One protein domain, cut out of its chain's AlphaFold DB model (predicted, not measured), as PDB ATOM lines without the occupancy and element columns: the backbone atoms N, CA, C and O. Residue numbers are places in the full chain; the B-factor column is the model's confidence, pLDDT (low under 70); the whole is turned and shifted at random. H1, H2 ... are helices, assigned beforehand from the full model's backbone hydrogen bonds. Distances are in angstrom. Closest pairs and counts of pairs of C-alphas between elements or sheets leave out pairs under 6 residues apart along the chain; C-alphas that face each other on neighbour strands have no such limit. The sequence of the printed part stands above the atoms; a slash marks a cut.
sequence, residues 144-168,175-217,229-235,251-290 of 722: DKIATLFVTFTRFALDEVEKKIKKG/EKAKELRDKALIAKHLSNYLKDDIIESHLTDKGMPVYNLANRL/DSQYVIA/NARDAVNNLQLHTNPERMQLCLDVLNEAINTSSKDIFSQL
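What this domain is: This is residues 144 to 168, 175 to 217, 229 to 235 and 251 to 290 of the 722 residues of the protein "ATPase" of Vibrio variabilis (UniProt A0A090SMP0). Two long helices, H7 and H1, cross near their middles as an X, and H2 folds back beside H1 and also packs on H7. Short helices sit at two places round this cross: H3 and H4 pack on the first residues of H1, with H5 on H4, while H6 packs on the last residues of H2. The printed part has 115 residues with seven named helices, H1 to H7 in order along the chain, and no named strand; the class is all helix. It is compact, with a radius of gyration of the C-alphas of 13.8 A, and rounded, spanning 40 by 30 by 28 A.

How they stand to each other: H7, residues 265 to 290, touches H1, residues 144 to 167, at a steep tilt of 66 degrees, opposite ways; the closest C-alphas, of Phe 153 and Ser 282, are 5.0 A apart. H7 touches H2, residues 175 to 193, with residues 270 to 275 alone, closest at the C-alphas of Ile 186 and Cys 271, 6.3 A. H1 and H2 touch at a shallow tilt of 32 degrees, only just short of steep, opposite ways, with the C-alphas of Glu 162 and Ala 184 closest at 4.5 A. H6, residues 251 to 259, touches H2 closest at Tyr 193 and Ala 252, C-alphas 4.5 A apart, and only just touches H7, with 3 pairs of C-alphas within 8 A, closest at Leu 259 and Arg 267, 7.2 A. H1 is the hub, touching four helices; with residues 144 to 151 alone it touches H3, residues 197 to 204, and H4, residues 209 to 217, the C-alpha of Ala 147 being 5.4 A from that of Thr 204 and 5.2 A from that of Tyr 211. H3 and H4 touch only at the corner. H5, residues 229 to 232, touches H4, closest at the C-alphas of Pro 209 and Tyr 232, 4.4 A. Every O i to N i+4 pair is within hydrogen-bond range in H1, H2, H3, H4 and H6, and 21 of 22 are in H7; H5 is too short for such a pair.

Where its parts are: H7 measures 36.7 A from first to last C-alpha; C-alpha 265 is at (19.294, 73.296, 1.600) and C-alpha 290 is at (-11.833, 58.271, -10.764). H1 measures 35.1 A and begins with C-alpha 144 at (1.587, 51.955, -12.570). H2 measures 26.6 A, H4 12.4 A, H6 11.9 A, H3 10.4 A and H5 5.7 A.

The domain as a whole: The C-alphas of Asp 144 and Glu 175 are the two farthest apart, 41.3 A. Residues 169 to 174, 218 to 228 and 236 to 250 are not printed, and the C-alpha gaps across these cuts are 15.8 A, 14.6 A and 22.8 A. The links H2 to H3, H3 to H4 and H6 to H7 are tight. The mean pLDDT of the printed part is 87.7, and residues 229 to 230 are under 70.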
ATOM      1  N   ASP A 144       0.621  51.217 -11.744       87.25
ATOM      2  CA  ASP A 144       1.587  51.955 -12.570       87.25
ATOM      3  C   ASP A 144       0.910  53.089 -13.362       87.25
ATOM      4  O   ASP A 144       1.365  54.231 -13.355       87.25
ATOM      5  N   LYS A 145      -0.253  52.819 -13.972       88.19
ATOM      6  CA  LYS A 145      -1.011  53.826 -14.736       88.19
ATOM      7  C   LYS A 145      -1.522  54.953 -13.846       88.19
ATOM      8  O   LYS A 145      -1.550  56.107 -14.269       88.19
ATOM      9  N   ILE A 146      -1.934  54.631 -12.621       87.75
ATOM     10  CA  ILE A 146      -2.383  55.642 -11.659       87.75
ATOM     11  C   ILE A 146      -1.198  56.451 -11.138       87.75
ATOM     12  O   ILE A 146      -1.337  57.658 -10.983       87.75
ATOM     13  N   ALA A 147      -0.025  55.846 -10.944       91.00
ATOM     14  CA  ALA A 147       1.187  56.575 -10.583       91.00
ATOM     15  C   ALA A 147       1.586  57.592 -11.676       91.00
ATOM     16  O   ALA A 147       1.838  58.759 -11.371       91.00
ATOM     17  N   THR A 148       1.524  57.212 -12.957       91.12
ATOM     18  CA  THR A 148       1.696  58.151 -14.086       91.12
ATOM     19  C   THR A 148       0.636  59.258 -14.086       91.12
ATOM     20  O   THR A 148       0.939  60.441 -14.291       91.12
ATOM     21  N   LEU A 149      -0.625  58.905 -13.807       90.31
ATOM     22  CA  LEU A 149      -1.701  59.886 -13.666       90.31
ATOM     23  C   LEU A 149      -1.387  60.878 -12.536       90.31
ATOM     24  O   LEU A 149      -1.542  62.082 -12.722       90.31
ATOM     25  N   PHE A 150      -0.848  60.408 -11.411       90.12
ATOM     26  CA  PHE A 150      -0.396  61.256 -10.311       90.12
ATOM     27  C   PHE A 150       0.622  62.301 -10.723       90.12
ATOM     28  O   PHE A 150       0.441  63.479 -10.407       90.12
ATOM     29  N   VAL A 151       1.669  61.901 -11.443       93.06
ATOM     30  CA  VAL A 151       2.687  62.845 -11.920       93.06
ATOM     31  C   VAL A 151       2.046  63.892 -12.832       93.06
ATOM     32  O   VAL A 151       2.302  65.091 -12.692       93.06
ATOM     33  N   THR A 152       1.122  63.468 -13.698       93.25
ATOM     34  CA  THR A 152       0.379  64.366 -14.596       93.25
ATOM     35  C   THR A 152      -0.474  65.384 -13.831       93.25
ATOM     36  O   THR A 152      -0.383  66.584 -14.092       93.25
ATOM     37  N   PHE A 153      -1.270  64.947 -12.852       92.81
ATOM     38  CA  PHE A 153      -2.089  65.854 -12.041       92.81
ATOM     39  C   PHE A 153      -1.248  66.750 -11.134       92.81
ATOM     40  O   PHE A 153      -1.575  67.922 -10.957       92.81
ATOM     41  N   THR A 154      -0.126  66.247 -10.621       94.38
ATOM     42  CA  THR A 154       0.826  67.049  -9.841       94.38
ATOM     43  C   THR A 154       1.372  68.203 -10.684       94.38
ATOM     44  O   THR A 154       1.439  69.336 -10.211       94.38
ATOM     45  N   ARG A 155       1.679  67.967 -11.966       94.00
ATOM     46  CA  ARG A 155       2.080  69.031 -12.905       94.00
ATOM     47  C   ARG A 155       0.988  70.085 -13.084       94.00
ATOM     48  O   ARG A 155       1.290  71.274 -13.032       94.00
ATOM     49  N   PHE A 156      -0.270  69.674 -13.251       93.25
ATOM     50  CA  PHE A 156      -1.388  70.619 -13.347       93.25
ATOM     51  C   PHE A 156      -1.560  71.442 -12.066       93.25
ATOM     52  O   PHE A 156      -1.727  72.660 -12.145       93.25
ATOM     53  N   ALA A 157      -1.443  70.814 -10.894       92.81
ATOM     54  CA  ALA A 157      -1.494  71.509  -9.611       92.81
ATOM     55  C   ALA A 157      -0.368  72.555  -9.481       92.81
ATOM     56  O   ALA A 157      -0.628  73.690  -9.077       92.81
ATOM     57  N   LEU A 158       0.861  72.223  -9.891       94.56
ATOM     58  CA  LEU A 158       1.999  73.153  -9.903       94.56
ATOM     59  C   LEU A 158       1.779  74.340 -10.858       94.56
ATOM     60  O   LEU A 158       2.033  75.490 -10.487       94.56
ATOM     61  N   ASP A 159       1.259  74.087 -12.062       92.38
ATOM     62  CA  ASP A 159       0.927  75.145 -13.024       92.38
ATOM     63  C   ASP A 159      -0.157  76.093 -12.466       92.38
ATOM     64  O   ASP A 159      -0.111  77.310 -12.680       92.38
ATOM     65  N   GLU A 160      -1.130  75.565 -11.716       91.50
ATOM     66  CA  GLU A 160      -2.161  76.369 -11.052       91.50
ATOM     67  C   GLU A 160      -1.610  77.203  -9.889       91.50
ATOM     68  O   GLU A 160      -2.033  78.351  -9.725       91.50
ATOM     69  N   VAL A 161      -0.635  76.701  -9.120       89.81
ATOM     70  CA  VAL A 161       0.065  77.498  -8.092       89.81
ATOM     71  C   VAL A 161       0.710  78.733  -8.727       89.81
ATOM     72  O   VAL A 161       0.502  79.855  -8.252       89.81
ATOM     73  N   GLU A 162       1.425  78.562  -9.843       85.62
ATOM     74  CA  GLU A 162       2.047  79.679 -10.563       85.62
ATOM     75  C   GLU A 162       0.996  80.704 -11.032       85.62
ATOM     76  O   GLU A 162       1.161  81.917 -10.838       85.62
ATOM     77  N   LYS A 163      -0.109  80.239 -11.629       89.19
ATOM     78  CA  LYS A 163      -1.181  81.116 -12.126       89.19
ATOM     79  C   LYS A 163      -1.893  81.863 -11.000       89.19
ATOM     80  O   LYS A 163      -2.135  83.064 -11.147       89.19
ATOM     81  N   LYS A 164      -2.221  81.186  -9.893       89.31
ATOM     82  CA  LYS A 164      -2.902  81.780  -8.730       89.31
ATOM     83  C   LYS A 164      -2.061  82.884  -8.104       89.31
ATOM     84  O   LYS A 164      -2.590  83.956  -7.831       89.31
ATOM     85  N   ILE A 165      -0.753  82.674  -7.960       88.19
ATOM     86  CA  ILE A 165       0.144  83.698  -7.414       88.19
ATOM     87  C   ILE A 165       0.249  84.907  -8.356       88.19
ATOM     88  O   ILE A 165       0.181  86.046  -7.900       88.19
ATOM     89  N   LYS A 166       0.354  84.691  -9.675       83.06
ATOM     90  CA  LYS A 166       0.423  85.793 -10.657       83.06
ATOM     91  C   LYS A 166      -0.855  86.629 -10.736       83.06
ATOM     92  O   LYS A 166      -0.772  87.821 -11.025       83.06
ATOM     93  N   LYS A 167      -2.020  86.008 -10.535       87.19
ATOM     94  CA  LYS A 167      -3.340  86.665 -10.572       87.19
ATOM     95  C   LYS A 167      -3.826  87.147  -9.199       87.19
ATOM     96  O   LYS A 167      -4.854  87.815  -9.131       87.19
ATOM     97  N   GLY A 168      -3.135  86.773  -8.126       82.94
ATOM     98  CA  GLY A 168      -3.533  87.053  -6.753       82.94
ATOM     99  C   GLY A 168      -3.427  88.533  -6.367       82.94
ATOM    100  O   GLY A 168      -2.849  89.343  -7.100       82.94
ATOM    101  N   GLU A 175       8.733  91.151   1.802       86.19
ATOM    102  CA  GLU A 175       9.133  89.810   2.216       86.19
ATOM    103  C   GLU A 175       8.159  88.770   1.653       86.19
ATOM    104  O   GLU A 175       8.576  87.872   0.924       86.19
ATOM    105  N   LYS A 176       6.849  88.972   1.847       85.44
ATOM    106  CA  LYS A 176       5.803  88.098   1.294       85.44
ATOM    107  C   LYS A 176       5.766  88.147  -0.232       85.44
ATOM    108  O   LYS A 176       5.508  87.144  -0.891       85.44
ATOM    109  N   ALA A 177       6.076  89.302  -0.827       85.44
ATOM    110  CA  ALA A 177       6.222  89.415  -2.276       85.44
ATOM    111  C   ALA A 177       7.383  88.577  -2.822       85.44
ATOM    112  O   ALA A 177       7.270  88.036  -3.922       85.44
ATOM    113  N   LYS A 178       8.496  88.494  -2.087       87.50
ATOM    114  CA  LYS A 178       9.633  87.645  -2.443       87.50
ATOM    115  C   LYS A 178       9.264  86.169  -2.296       87.50
ATOM    116  O   LYS A 178       9.412  85.431  -3.260       87.50
ATOM    117  N   GLU A 179       8.691  85.782  -1.161       86.62
ATOM    118  CA  GLU A 179       8.264  84.406  -0.881       86.62
ATOM    119  C   GLU A 179       7.288  83.869  -1.940       86.62
ATOM    120  O   GLU A 179       7.504  82.803  -2.512       86.62
ATOM    121  N   LEU A 180       6.258  84.648  -2.293       87.50
ATOM    122  CA  LEU A 180       5.307  84.276  -3.343       87.50
ATOM    123  C   LEU A 180       5.976  84.146  -4.719       87.50
ATOM    124  O   LEU A 180       5.640  83.243  -5.485       87.50
ATOM    125  N   ARG A 181       6.930  85.024  -5.055       87.44
ATOM    126  CA  ARG A 181       7.685  84.920  -6.317       87.44
ATOM    127  C   ARG A 181       8.555  83.673  -6.348       87.44
ATOM    128  O   ARG A 181       8.559  82.991  -7.371       87.44
ATOM    129  N   ASP A 182       9.248  83.379  -5.254       88.44
ATOM    130  CA  ASP A 182      10.099  82.199  -5.128       88.44
ATOM    131  C   ASP A 182       9.244  80.927  -5.240       88.44
ATOM    132  O   ASP A 182       9.553  80.060  -6.056       88.44
ATOM    133  N   LYS A 183       8.093  80.873  -4.550       90.50
ATOM    134  CA  LYS A 183       7.110  79.780  -4.659       90.50
ATOM    135  C   LYS A 183       6.600  79.591  -6.093       90.50
ATOM    136  O   LYS A 183       6.576  78.468  -6.590       90.50
ATOM    137  N   ALA A 184       6.232  80.670  -6.790       90.56
ATOM    138  CA  ALA A 184       5.761  80.596  -8.177       90.56
ATOM    139  C   ALA A 184       6.854  80.124  -9.153       90.56
ATOM    140  O   ALA A 184       6.578  79.348 -10.069       90.56
ATOM    141  N   LEU A 185       8.095  80.581  -8.958       91.00
ATOM    142  CA  LEU A 185       9.237  80.172  -9.770       91.00
ATOM    143  C   LEU A 185       9.565  78.689  -9.547       91.00
ATOM    144  O   LEU A 185       9.757  77.952 -10.513       91.00
ATOM    145  N   ILE A 186       9.579  78.249  -8.288       93.06
ATOM    146  CA  ILE A 186       9.771  76.846  -7.909       93.06
ATOM    147  C   ILE A 186       8.681  75.973  -8.529       93.06
ATOM    148  O   ILE A 186       9.017  75.002  -9.199       93.06
ATOM    149  N   ALA A 187       7.405  76.349  -8.405       93.56
ATOM    150  CA  ALA A 187       6.296  75.591  -8.986       93.56
ATOM    151  C   ALA A 187       6.450  75.412 -10.507       93.56
ATOM    152  O   ALA A 187       6.328  74.301 -11.022       93.56
ATOM    153  N   LYS A 188       6.828  76.482 -11.221       93.44
ATOM    154  CA  LYS A 188       7.105  76.433 -12.663       93.44
ATOM    155  C   LYS A 188       8.244  75.469 -13.012       93.44
ATOM    156  O   LYS A 188       8.147  74.714 -13.981       93.44
ATOM    157  N   HIS A 189       9.351  75.518 -12.272       93.31
ATOM    158  CA  HIS A 189      10.490  74.642 -12.542       93.31
ATOM    159  C   HIS A 189      10.196  73.190 -12.164       93.31
ATOM    160  O   HIS A 189      10.515  72.315 -12.960       93.31
ATOM    161  N   LEU A 190       9.522  72.930 -11.041       94.25
ATOM    162  CA  LEU A 190       9.054  71.591 -10.671       94.25
ATOM    163  C   LEU A 190       8.109  71.017 -11.733       94.25
ATOM    164  O   LEU A 190       8.276  69.873 -12.138       94.25
ATOM    165  N   SER A 191       7.179  71.819 -12.264       94.00
ATOM    166  CA  SER A 191       6.288  71.387 -13.351       94.00
ATOM    167  C   SER A 191       7.075  70.938 -14.582       94.00
ATOM    168  O   SER A 191       6.736  69.922 -15.179       94.00
ATOM    169  N   ASN A 192       8.148  71.651 -14.948       92.19
ATOM    170  CA  ASN A 192       9.027  71.275 -16.060       92.19
ATOM    171  C   ASN A 192       9.931  70.076 -15.750       92.19
ATOM    172  O   ASN A 192      10.182  69.280 -16.650       92.19
ATOM    173  N   TYR A 193      10.399  69.951 -14.507       91.88
ATOM    174  CA  TYR A 193      11.183  68.817 -14.021       91.88
ATOM    175  C   TYR A 193      10.389  67.509 -14.127       91.88
ATOM    176  O   TYR A 193      10.880  66.538 -14.686       91.88
ATOM    177  N   LEU A 194       9.119  67.522 -13.713       92.75
ATOM    178  CA  LEU A 194       8.216  66.369 -13.783       92.75
ATOM    179  C   LEU A 194       7.747  66.001 -15.206       92.75
ATOM    180  O   LEU A 194       7.000  65.040 -15.354       92.75
ATOM    181  N   LYS A 195       8.101  66.764 -16.257       91.56
ATOM    182  CA  LYS A 195       7.762  66.394 -17.653       91.56
ATOM    183  C   LYS A 195       8.755  65.427 -18.277       91.56
ATOM    184  O   LYS A 195       8.534  65.018 -19.410       91.56
ATOM    185  N   ASP A 196       9.882  65.206 -17.618       93.75
ATOM    186  CA  ASP A 196      10.956  64.388 -18.147       93.75
ATOM    187  C   ASP A 196      10.714  62.916 -17.829       93.75
ATOM    188  O   ASP A 196      10.416  62.569 -16.686       93.75
ATOM    189  N   ASP A 197      10.863  62.065 -18.842       90.75
ATOM    190  CA  ASP A 197      10.553  60.640 -18.749       90.75
ATOM    191  C   ASP A 197      11.425  59.919 -17.704       90.75
ATOM    192  O   ASP A 197      10.948  58.990 -17.051       90.75
ATOM    193  N   ILE A 198      12.682  60.344 -17.500       91.06
ATOM    194  CA  ILE A 198      13.587  59.742 -16.504       91.06
ATOM    195  C   ILE A 198      13.097  60.078 -15.094       91.06
ATOM    196  O   ILE A 198      13.052  59.209 -14.223       91.06
ATOM    197  N   ILE A 199      12.697  61.333 -14.878       91.00
ATOM    198  CA  ILE A 199      12.177  61.805 -13.592       91.00
ATOM    199  C   ILE A 199      10.821  61.166 -13.279       91.00
ATOM    200  O   ILE A 199      10.599  60.718 -12.154       91.00
ATOM    201  N   GLU A 200       9.917  61.115 -14.260       92.12
ATOM    202  CA  GLU A 200       8.607  60.481 -14.113       92.12
ATOM    203  C   GLU A 200       8.750  58.991 -13.784       92.12
ATOM    204  O   GLU A 200       8.136  58.517 -12.827       92.12
ATOM    205  N   SER A 201       9.600  58.273 -14.524       90.81
ATOM    206  CA  SER A 201       9.847  56.846 -14.285       90.81
ATOM    207  C   SER A 201      10.377  56.611 -12.871       90.81
ATOM    208  O   SER A 201       9.819  55.801 -12.140       90.81
ATOM    209  N   HIS A 202      11.371  57.393 -12.437       91.19
ATOM    210  CA  HIS A 202      11.913  57.283 -11.081       91.19
ATOM    211  C   HIS A 202      10.849  57.539 -10.012       91.19
ATOM    212  O   HIS A 202      10.723  56.759  -9.081       91.19
ATOM    213  N   LEU A 203      10.037  58.594 -10.129       90.69
ATOM    214  CA  LEU A 203       9.015  58.894  -9.114       90.69
ATOM    215  C   LEU A 203       7.886  57.858  -9.064       90.69
ATOM    216  O   LEU A 203       7.246  57.710  -8.023       90.69
ATOM    217  N   THR A 204       7.632  57.164 -10.172       93.12
ATOM    218  CA  THR A 204       6.594  56.130 -10.279       93.12
ATOM    219  C   THR A 204       7.102  54.721  -9.973       93.12
ATOM    220  O   THR A 204       6.294  53.794  -9.932       93.12
ATOM    221  N   ASP A 205       8.395  54.547  -9.676       92.25
ATOM    222  CA  ASP A 205       8.964  53.254  -9.302       92.25
ATOM    223  C   ASP A 205       8.374  52.696  -7.996       92.25
ATOM    224  O   ASP A 205       7.980  53.409  -7.066       92.25
ATOM    225  N   LYS A 206       8.357  51.363  -7.895       89.56
ATOM    226  CA  LYS A 206       7.855  50.659  -6.709       89.56
ATOM    227  C   LYS A 206       8.619  51.081  -5.456       89.56
ATOM    228  O   LYS A 206       9.839  50.964  -5.392       89.56
ATOM    229  N   GLY A 207       7.873  51.488  -4.432       84.62
ATOM    230  CA  GLY A 207       8.414  51.956  -3.156       84.62
ATOM    231  C   GLY A 207       8.583  53.471  -3.072       84.62
ATOM    232  O   GLY A 207       8.763  53.977  -1.966       84.62
ATOM    233  N   MET A 208       8.455  54.203  -4.184       90.50
ATOM    234  CA  MET A 208       8.453  55.665  -4.166       90.50
ATOM    235  C   MET A 208       7.124  56.230  -3.650       90.50
ATOM    236  O   MET A 208       6.075  55.604  -3.842       90.50
ATOM    237  N   PRO A 209       7.121  57.440  -3.055       88.88
ATOM    238  CA  PRO A 209       5.914  58.027  -2.477       88.88
ATOM    239  C   PRO A 209       4.721  58.117  -3.430       88.88
ATOM    240  O   PRO A 209       3.597  57.807  -3.040       88.88
ATOM    241  N   VAL A 210       4.952  58.466  -4.701       90.19
ATOM    242  CA  VAL A 210       3.878  58.572  -5.702       90.19
ATOM    243  C   VAL A 210       3.275  57.203  -6.024       90.19
ATOM    244  O   VAL A 210       2.051  57.065  -6.058       90.19
ATOM    245  N   TYR A 211       4.107  56.171  -6.192       90.12
ATOM    246  CA  TYR A 211       3.625  54.800  -6.369       90.12
ATOM    247  C   TYR A 211       2.860  54.311  -5.135       90.12
ATOM    248  O   TYR A 211       1.793  53.709  -5.259       90.12
ATOM    249  N   ASN A 212       3.366  54.589  -3.932       86.31
ATOM    250  CA  ASN A 212       2.720  54.189  -2.683       86.31
ATOM    251  C   ASN A 212       1.347  54.859  -2.522       86.31
ATOM    252  O   ASN A 212       0.395  54.192  -2.120       86.31
ATOM    253  N   LEU A 213       1.211  56.135  -2.903       82.81
ATOM    254  CA  LEU A 213      -0.073  56.845  -2.961       82.81
ATOM    255  C   LEU A 213      -1.034  56.212  -3.978       82.81
ATOM    256  O   LEU A 213      -2.189  55.940  -3.646       82.81
ATOM    257  N   ALA A 214      -0.556  55.911  -5.189       86.06
ATOM    258  CA  ALA A 214      -1.345  55.223  -6.210       86.06
ATOM    259  C   ALA A 214      -1.823  53.845  -5.720       86.06
ATOM    260  O   ALA A 214      -3.006  53.514  -5.815       86.06
ATOM    261  N   ASN A 215      -0.929  53.060  -5.119       83.56
ATOM    262  CA  ASN A 215      -1.258  51.757  -4.555       83.56
ATOM    263  C   ASN A 215      -2.272  51.887  -3.414       83.56
ATOM    264  O   ASN A 215      -3.255  51.149  -3.357       83.56
ATOM    265  N   ARG A 216      -2.086  52.866  -2.527       79.12
ATOM    266  CA  ARG A 216      -3.003  53.144  -1.420       79.12
ATOM    267  C   ARG A 216      -4.396  53.543  -1.896       79.12
ATOM    268  O   ARG A 216      -5.353  53.262  -1.192       79.12
ATOM    269  N   LEU A 217      -4.552  54.153  -3.066       78.12
ATOM    270  CA  LEU A 217      -5.873  54.495  -3.602       78.12
ATOM    271  C   LEU A 217      -6.648  53.292  -4.150       78.12
ATOM    272  O   LEU A 217      -7.865  53.213  -3.974       78.12
ATOM    273  N   ASP A 229       4.079  56.951   7.710       65.94
ATOM    274  CA  ASP A 229       3.556  58.057   6.904       65.94
ATOM    275  C   ASP A 229       4.646  58.681   6.016       65.94
ATOM    276  O   ASP A 229       4.334  59.241   4.961       65.94
ATOM    277  N   SER A 230       5.928  58.519   6.383       69.88
ATOM    278  CA  SER A 230       7.074  58.927   5.562       69.88
ATOM    279  C   SER A 230       7.064  58.291   4.165       69.88
ATOM    280  O   SER A 230       7.505  58.918   3.205       69.88
ATOM    281  N   GLN A 231       6.468  57.102   4.012       77.25
ATOM    282  CA  GLN A 231       6.373  56.385   2.736       77.25
ATOM    283  C   GLN A 231       5.457  57.074   1.719       77.25
ATOM    284  O   GLN A 231       5.462  56.686   0.552       77.25
ATOM    285  N   TYR A 232       4.657  58.059   2.139       79.38
ATOM    286  CA  TYR A 232       3.738  58.811   1.278       79.38
ATOM    287  C   TYR A 232       4.188  60.256   1.031       79.38
ATOM    288  O   TYR A 232       3.528  60.977   0.284       79.38
ATOM    289  N   VAL A 233       5.300  60.682   1.636       84.50
ATOM    290  CA  VAL A 233       5.817  62.051   1.543       84.50
ATOM    291  C   VAL A 233       7.115  62.052   0.750       84.50
ATOM    292  O   VAL A 233       8.037  61.286   1.026       84.50
ATOM    293  N   ILE A 234       7.232  62.956  -0.223       89.56
ATOM    294  CA  ILE A 234       8.504  63.162  -0.909       89.56
ATOM    295  C   ILE A 234       9.464  63.867   0.048       89.56
ATOM    296  O   ILE A 234       9.327  65.055   0.332       89.56
ATOM    297  N   ALA A 235      10.431  63.101   0.540       90.44
ATOM    298  CA  ALA A 235      11.621  63.567   1.244       90.44
ATOM    299  C   ALA A 235      12.812  63.830   0.305       90.44
ATOM    300  O   ALA A 235      12.791  63.480  -0.878       90.44
ATOM    301  N   ASN A 251      14.495  71.353 -20.889       89.00
ATOM    302  CA  ASN A 251      13.651  72.012 -19.889       89.00
ATOM    303  C   ASN A 251      13.856  71.454 -18.474       89.00
ATOM    304  O   ASN A 251      13.769  72.214 -17.511       89.00
ATOM    305  N   ALA A 252      14.123  70.153 -18.347       87.50
ATOM    306  CA  ALA A 252      14.382  69.512 -17.065       87.50
ATOM    307  C   ALA A 252      15.788  69.836 -16.554       87.50
ATOM    308  O   ALA A 252      15.928  70.188 -15.388       87.50
ATOM    309  N   ARG A 253      16.803  69.880 -17.430       87.88
ATOM    310  CA  ARG A 253      18.135  70.412 -17.081       87.88
ATOM    311  C   ARG A 253      18.071  71.844 -16.573       87.88
ATOM    312  O   ARG A 253      18.627  72.164 -15.523       87.88
ATOM    313  N   ASP A 254      17.358  72.703 -17.299       87.88
ATOM    314  CA  ASP A 254      17.141  74.086 -16.882       87.88
ATOM    315  C   ASP A 254      16.408  74.126 -15.532       87.88
ATOM    316  O   ASP A 254      16.758  74.929 -14.667       87.88
ATOM    317  N   ALA A 255      15.422  73.254 -15.304       88.81
ATOM    318  CA  ALA A 255      14.736  73.153 -14.021       88.81
ATOM    319  C   ALA A 255      15.676  72.735 -12.881       88.81
ATOM    320  O   ALA A 255      15.714  73.443 -11.881       88.81
ATOM    321  N   VAL A 256      16.476  71.675 -13.034       86.69
ATOM    322  CA  VAL A 256      17.438  71.210 -12.013       86.69
ATOM    323  C   VAL A 256      18.406  72.331 -11.618       86.69
ATOM    324  O   VAL A 256      18.563  72.630 -10.432       86.69
ATOM    325  N   ASN A 257      18.976  73.028 -12.607       84.88
ATOM    326  CA  ASN A 257      19.893  74.148 -12.375       84.88
ATOM    327  C   ASN A 257      19.228  75.314 -11.626       84.88
ATOM    328  O   ASN A 257      19.837  75.921 -10.743       84.88
ATOM    329  N   ASN A 258      17.977  75.636 -11.964       86.06
ATOM    330  CA  ASN A 258      17.241  76.731 -11.331       86.06
ATOM    331  C   ASN A 258      16.686  76.365  -9.948       86.06
ATOM    332  O   ASN A 258      16.578  77.243  -9.092       86.06
ATOM    333  N   LEU A 259      16.334  75.098  -9.720       84.94
ATOM    334  CA  LEU A 259      15.835  74.601  -8.436       84.94
ATOM    335  C   LEU A 259      16.954  74.489  -7.394       84.94
ATOM    336  O   LEU A 259      16.678  74.659  -6.211       84.94
ATOM    337  N   GLN A 260      18.208  74.280  -7.822       81.88
ATOM    338  CA  GLN A 260      19.378  74.180  -6.935       81.88
ATOM    339  C   GLN A 260      19.231  73.078  -5.867       81.88
ATOM    340  O   GLN A 260      19.722  73.229  -4.747       81.88
ATOM    341  N   LEU A 261      18.573  71.967  -6.227       73.88
ATOM    342  CA  LEU A 261      18.199  70.876  -5.310       73.88
ATOM    343  C   LEU A 261      19.394  70.330  -4.503       73.88
ATOM    344  O   LEU A 261      19.239  69.988  -3.335       73.88
ATOM    345  N   HIS A 262      20.596  70.321  -5.091       74.25
ATOM    346  CA  HIS A 262      21.816  69.797  -4.461       74.25
ATOM    347  C   HIS A 262      22.702  70.860  -3.792       74.25
ATOM    348  O   HIS A 262      23.634  70.513  -3.070       74.25
ATOM    349  N   THR A 263      22.471  72.152  -4.051       79.56
ATOM    350  CA  THR A 263      23.403  73.226  -3.656       79.56
ATOM    351  C   THR A 263      22.840  74.184  -2.612       79.56
ATOM    352  O   THR A 263      23.619  74.868  -1.951       79.56
ATOM    353  N   ASN A 264      21.518  74.229  -2.417       85.06
ATOM    354  CA  ASN A 264      20.880  75.110  -1.440       85.06
ATOM    355  C   ASN A 264      19.854  74.348  -0.571       85.06
ATOM    356  O   ASN A 264      18.740  74.094  -1.037       85.06
ATOM    357  N   PRO A 265      20.187  74.027   0.698       85.75
ATOM    358  CA  PRO A 265      19.294  73.296   1.600       85.75
ATOM    359  C   PRO A 265      17.954  73.989   1.880       85.75
ATOM    360  O   PRO A 265      16.924  73.322   1.905       85.75
ATOM    361  N   GLU A 266      17.938  75.315   2.052       86.00
ATOM    362  CA  GLU A 266      16.694  76.065   2.301       86.00
ATOM    363  C   GLU A 266      15.772  76.016   1.080       86.00
ATOM    364  O   GLU A 266      14.563  75.815   1.194       86.00
ATOM    365  N   ARG A 267      16.356  76.150  -0.114       85.81
ATOM    366  CA  ARG A 267      15.603  76.077  -1.368       85.81
ATOM    367  C   ARG A 267      15.088  74.670  -1.639       85.81
ATOM    368  O   ARG A 267      13.970  74.537  -2.125       85.81
ATOM    369  N   MET A 268      15.868  73.643  -1.298       87.38
ATOM    370  CA  MET A 268      15.439  72.247  -1.365       87.38
ATOM    371  C   MET A 268      14.212  72.010  -0.485       87.38
ATOM    372  O   MET A 268      13.227  71.463  -0.971       87.38
ATOM    373  N   GLN A 269      14.219  72.497   0.762       89.19
ATOM    374  CA  GLN A 269      13.057  72.371   1.642       89.19
ATOM    375  C   GLN A 269      11.815  73.040   1.039       89.19
ATOM    376  O   GLN A 269      10.769  72.407   0.944       89.19
ATOM    377  N   LEU A 270      11.946  74.265   0.517       88.75
ATOM    378  CA  LEU A 270      10.828  74.949  -0.141       88.75
ATOM    379  C   LEU A 270      10.329  74.198  -1.391       88.75
ATOM    380  O   LEU A 270       9.133  74.199  -1.677       88.75
ATOM    381  N   CYS A 271      11.218  73.534  -2.139       91.19
ATOM    382  CA  CYS A 271      10.825  72.673  -3.258       91.19
ATOM    383  C   CYS A 271      10.018  71.460  -2.785       91.19
ATOM    384  O   CYS A 271       8.990  71.157  -3.389       91.19
ATOM    385  N   LEU A 272      10.455  70.797  -1.711       91.44
ATOM    386  CA  LEU A 272       9.737  69.670  -1.113       91.44
ATOM    387  C   LEU A 272       8.355  70.099  -0.608       91.44
ATOM    388  O   LEU A 272       7.377  69.399  -0.866       91.44
ATOM    389  N   ASP A 273       8.247  71.261   0.037       89.62
ATOM    390  CA  ASP A 273       6.974  71.781   0.543       89.62
ATOM    391  C   ASP A 273       5.981  72.038  -0.607       89.62
ATOM    392  O   ASP A 273       4.842  71.570  -0.572       89.62
ATOM    393  N   VAL A 274       6.427  72.722  -1.672       92.19
ATOM    394  CA  VAL A 274       5.598  73.012  -2.858       92.19
ATOM    395  C   VAL A 274       5.201  71.734  -3.597       92.19
ATOM    396  O   VAL A 274       4.063  71.615  -4.057       92.19
ATOM    397  N   LEU A 275       6.121  70.775  -3.719       92.56
ATOM    398  CA  LEU A 275       5.862  69.510  -4.395       92.56
ATOM    399  C   LEU A 275       4.852  68.655  -3.621       92.56
ATOM    400  O   LEU A 275       3.888  68.177  -4.214       92.56
ATOM    401  N   ASN A 276       5.022  68.506  -2.305       89.75
ATOM    402  CA  ASN A 276       4.085  67.752  -1.472       89.75
ATOM    403  C   ASN A 276       2.701  68.431  -1.401       89.75
ATOM    404  O   ASN A 276       1.682  67.744  -1.436       89.75
ATOM    405  N   GLU A 277       2.622  69.770  -1.390       87.06
ATOM    406  CA  GLU A 277       1.349  70.506  -1.509       87.06
ATOM    407  C   GLU A 277       0.638  70.211  -2.844       87.06
ATOM    408  O   GLU A 277      -0.578  69.974  -2.880       87.06
ATOM    409  N   ALA A 278       1.393  70.177  -3.945       90.88
ATOM    410  CA  ALA A 278       0.862  69.827  -5.258       90.88
ATOM    411  C   ALA A 278       0.403  68.362  -5.327       90.88
ATOM    412  O   ALA A 278      -0.662  68.096  -5.881       90.88
ATOM    413  N   ILE A 279       1.136  67.428  -4.713       88.62
ATOM    414  CA  ILE A 279       0.749  66.012  -4.627       88.62
ATOM    415  C   ILE A 279      -0.548  65.842  -3.830       88.62
ATOM    416  O   ILE A 279      -1.463  65.147  -4.275       88.62
ATOM    417  N   ASN A 280      -0.688  66.535  -2.699       82.00
ATOM    418  CA  ASN A 280      -1.923  66.519  -1.915       82.00
ATOM    419  C   ASN A 280      -3.115  67.062  -2.717       82.00
ATOM    420  O   ASN A 280      -4.207  66.499  -2.664       82.00
ATOM    421  N   THR A 281      -2.905  68.119  -3.505       85.00
ATOM    422  CA  THR A 281      -3.931  68.657  -4.413       85.00
ATOM    423  C   THR A 281      -4.276  67.649  -5.512       85.00
ATOM    424  O   THR A 281      -5.444  67.340  -5.723       85.00
ATOM    425  N   SER A 282      -3.261  67.055  -6.146       87.56
ATOM    426  CA  SER A 282      -3.434  66.056  -7.204       87.56
ATOM    427  C   SER A 282      -4.198  64.819  -6.725       87.56
ATOM    428  O   SER A 282      -5.038  64.299  -7.453       87.56
ATOM    429  N   SER A 283      -3.987  64.398  -5.472       82.25
ATOM    430  CA  SER A 283      -4.708  63.282  -4.851       82.25
ATOM    431  C   SER A 283      -6.221  63.532  -4.832       82.25
ATOM    432  O   SER A 283      -7.000  62.631  -5.146       82.25
ATOM    433  N   LYS A 284      -6.633  64.768  -4.512       79.12
ATOM    434  CA  LYS A 284      -8.044  65.197  -4.478       79.12
ATOM    435  C   LYS A 284      -8.653  65.228  -5.881       79.12
ATOM    436  O   LYS A 284      -9.786  64.779  -6.079       79.12
ATOM    437  N   ASP A 285      -7.895  65.722  -6.856       84.62
ATOM    438  CA  ASP A 285      -8.344  65.821  -8.246       84.62
ATOM    439  C   ASP A 285      -8.506  64.435  -8.884       84.62
ATOM    440  O   ASP A 285      -9.544  64.139  -9.477       84.62
ATOM    441  N   ILE A 286      -7.518  63.553  -8.700       85.94
ATOM    442  CA  ILE A 286      -7.560  62.168  -9.188       85.94
ATOM    443  C   ILE A 286      -8.742  61.434  -8.572       85.94
ATOM    444  O   ILE A 286      -9.486  60.774  -9.291       85.94
ATOM    445  N   PHE A 287      -8.964  61.583  -7.264       79.88
ATOM    446  CA  PHE A 287     -10.128  60.996  -6.613       79.88
ATOM    447  C   PHE A 287     -11.436  61.452  -7.270       79.88
ATOM    448  O   PHE A 287     -12.249  60.619  -7.669       79.88
ATOM    449  N   SER A 288     -11.607  62.763  -7.441       81.25
ATOM    450  CA  SER A 288     -12.819  63.346  -8.030       81.25
ATOM    451  C   SER A 288     -13.058  62.886  -9.473       81.25
ATOM    452  O   SER A 288     -14.200  62.839  -9.926       81.25
ATOM    453  N   GLN A 289     -12.000  62.538 -10.210       83.56
ATOM    454  CA  GLN A 289     -12.116  62.006 -11.567       83.56
ATOM    455  C   GLN A 289     -12.369  60.502 -11.618       83.56
ATOM    456  O   GLN A 289     -13.180  60.049 -12.423       83.56
ATOM    457  N   LEU A 290     -11.684  59.723 -10.781       81.44
ATOM    458  CA  LEU A 290     -11.833  58.271 -10.764       81.44
ATOM    459  C   LEU A 290     -13.189  57.850 -10.180       81.44
ATOM    460  O   LEU A 290     -13.810  56.908 -10.674       81.44
TER     461      LEU A 290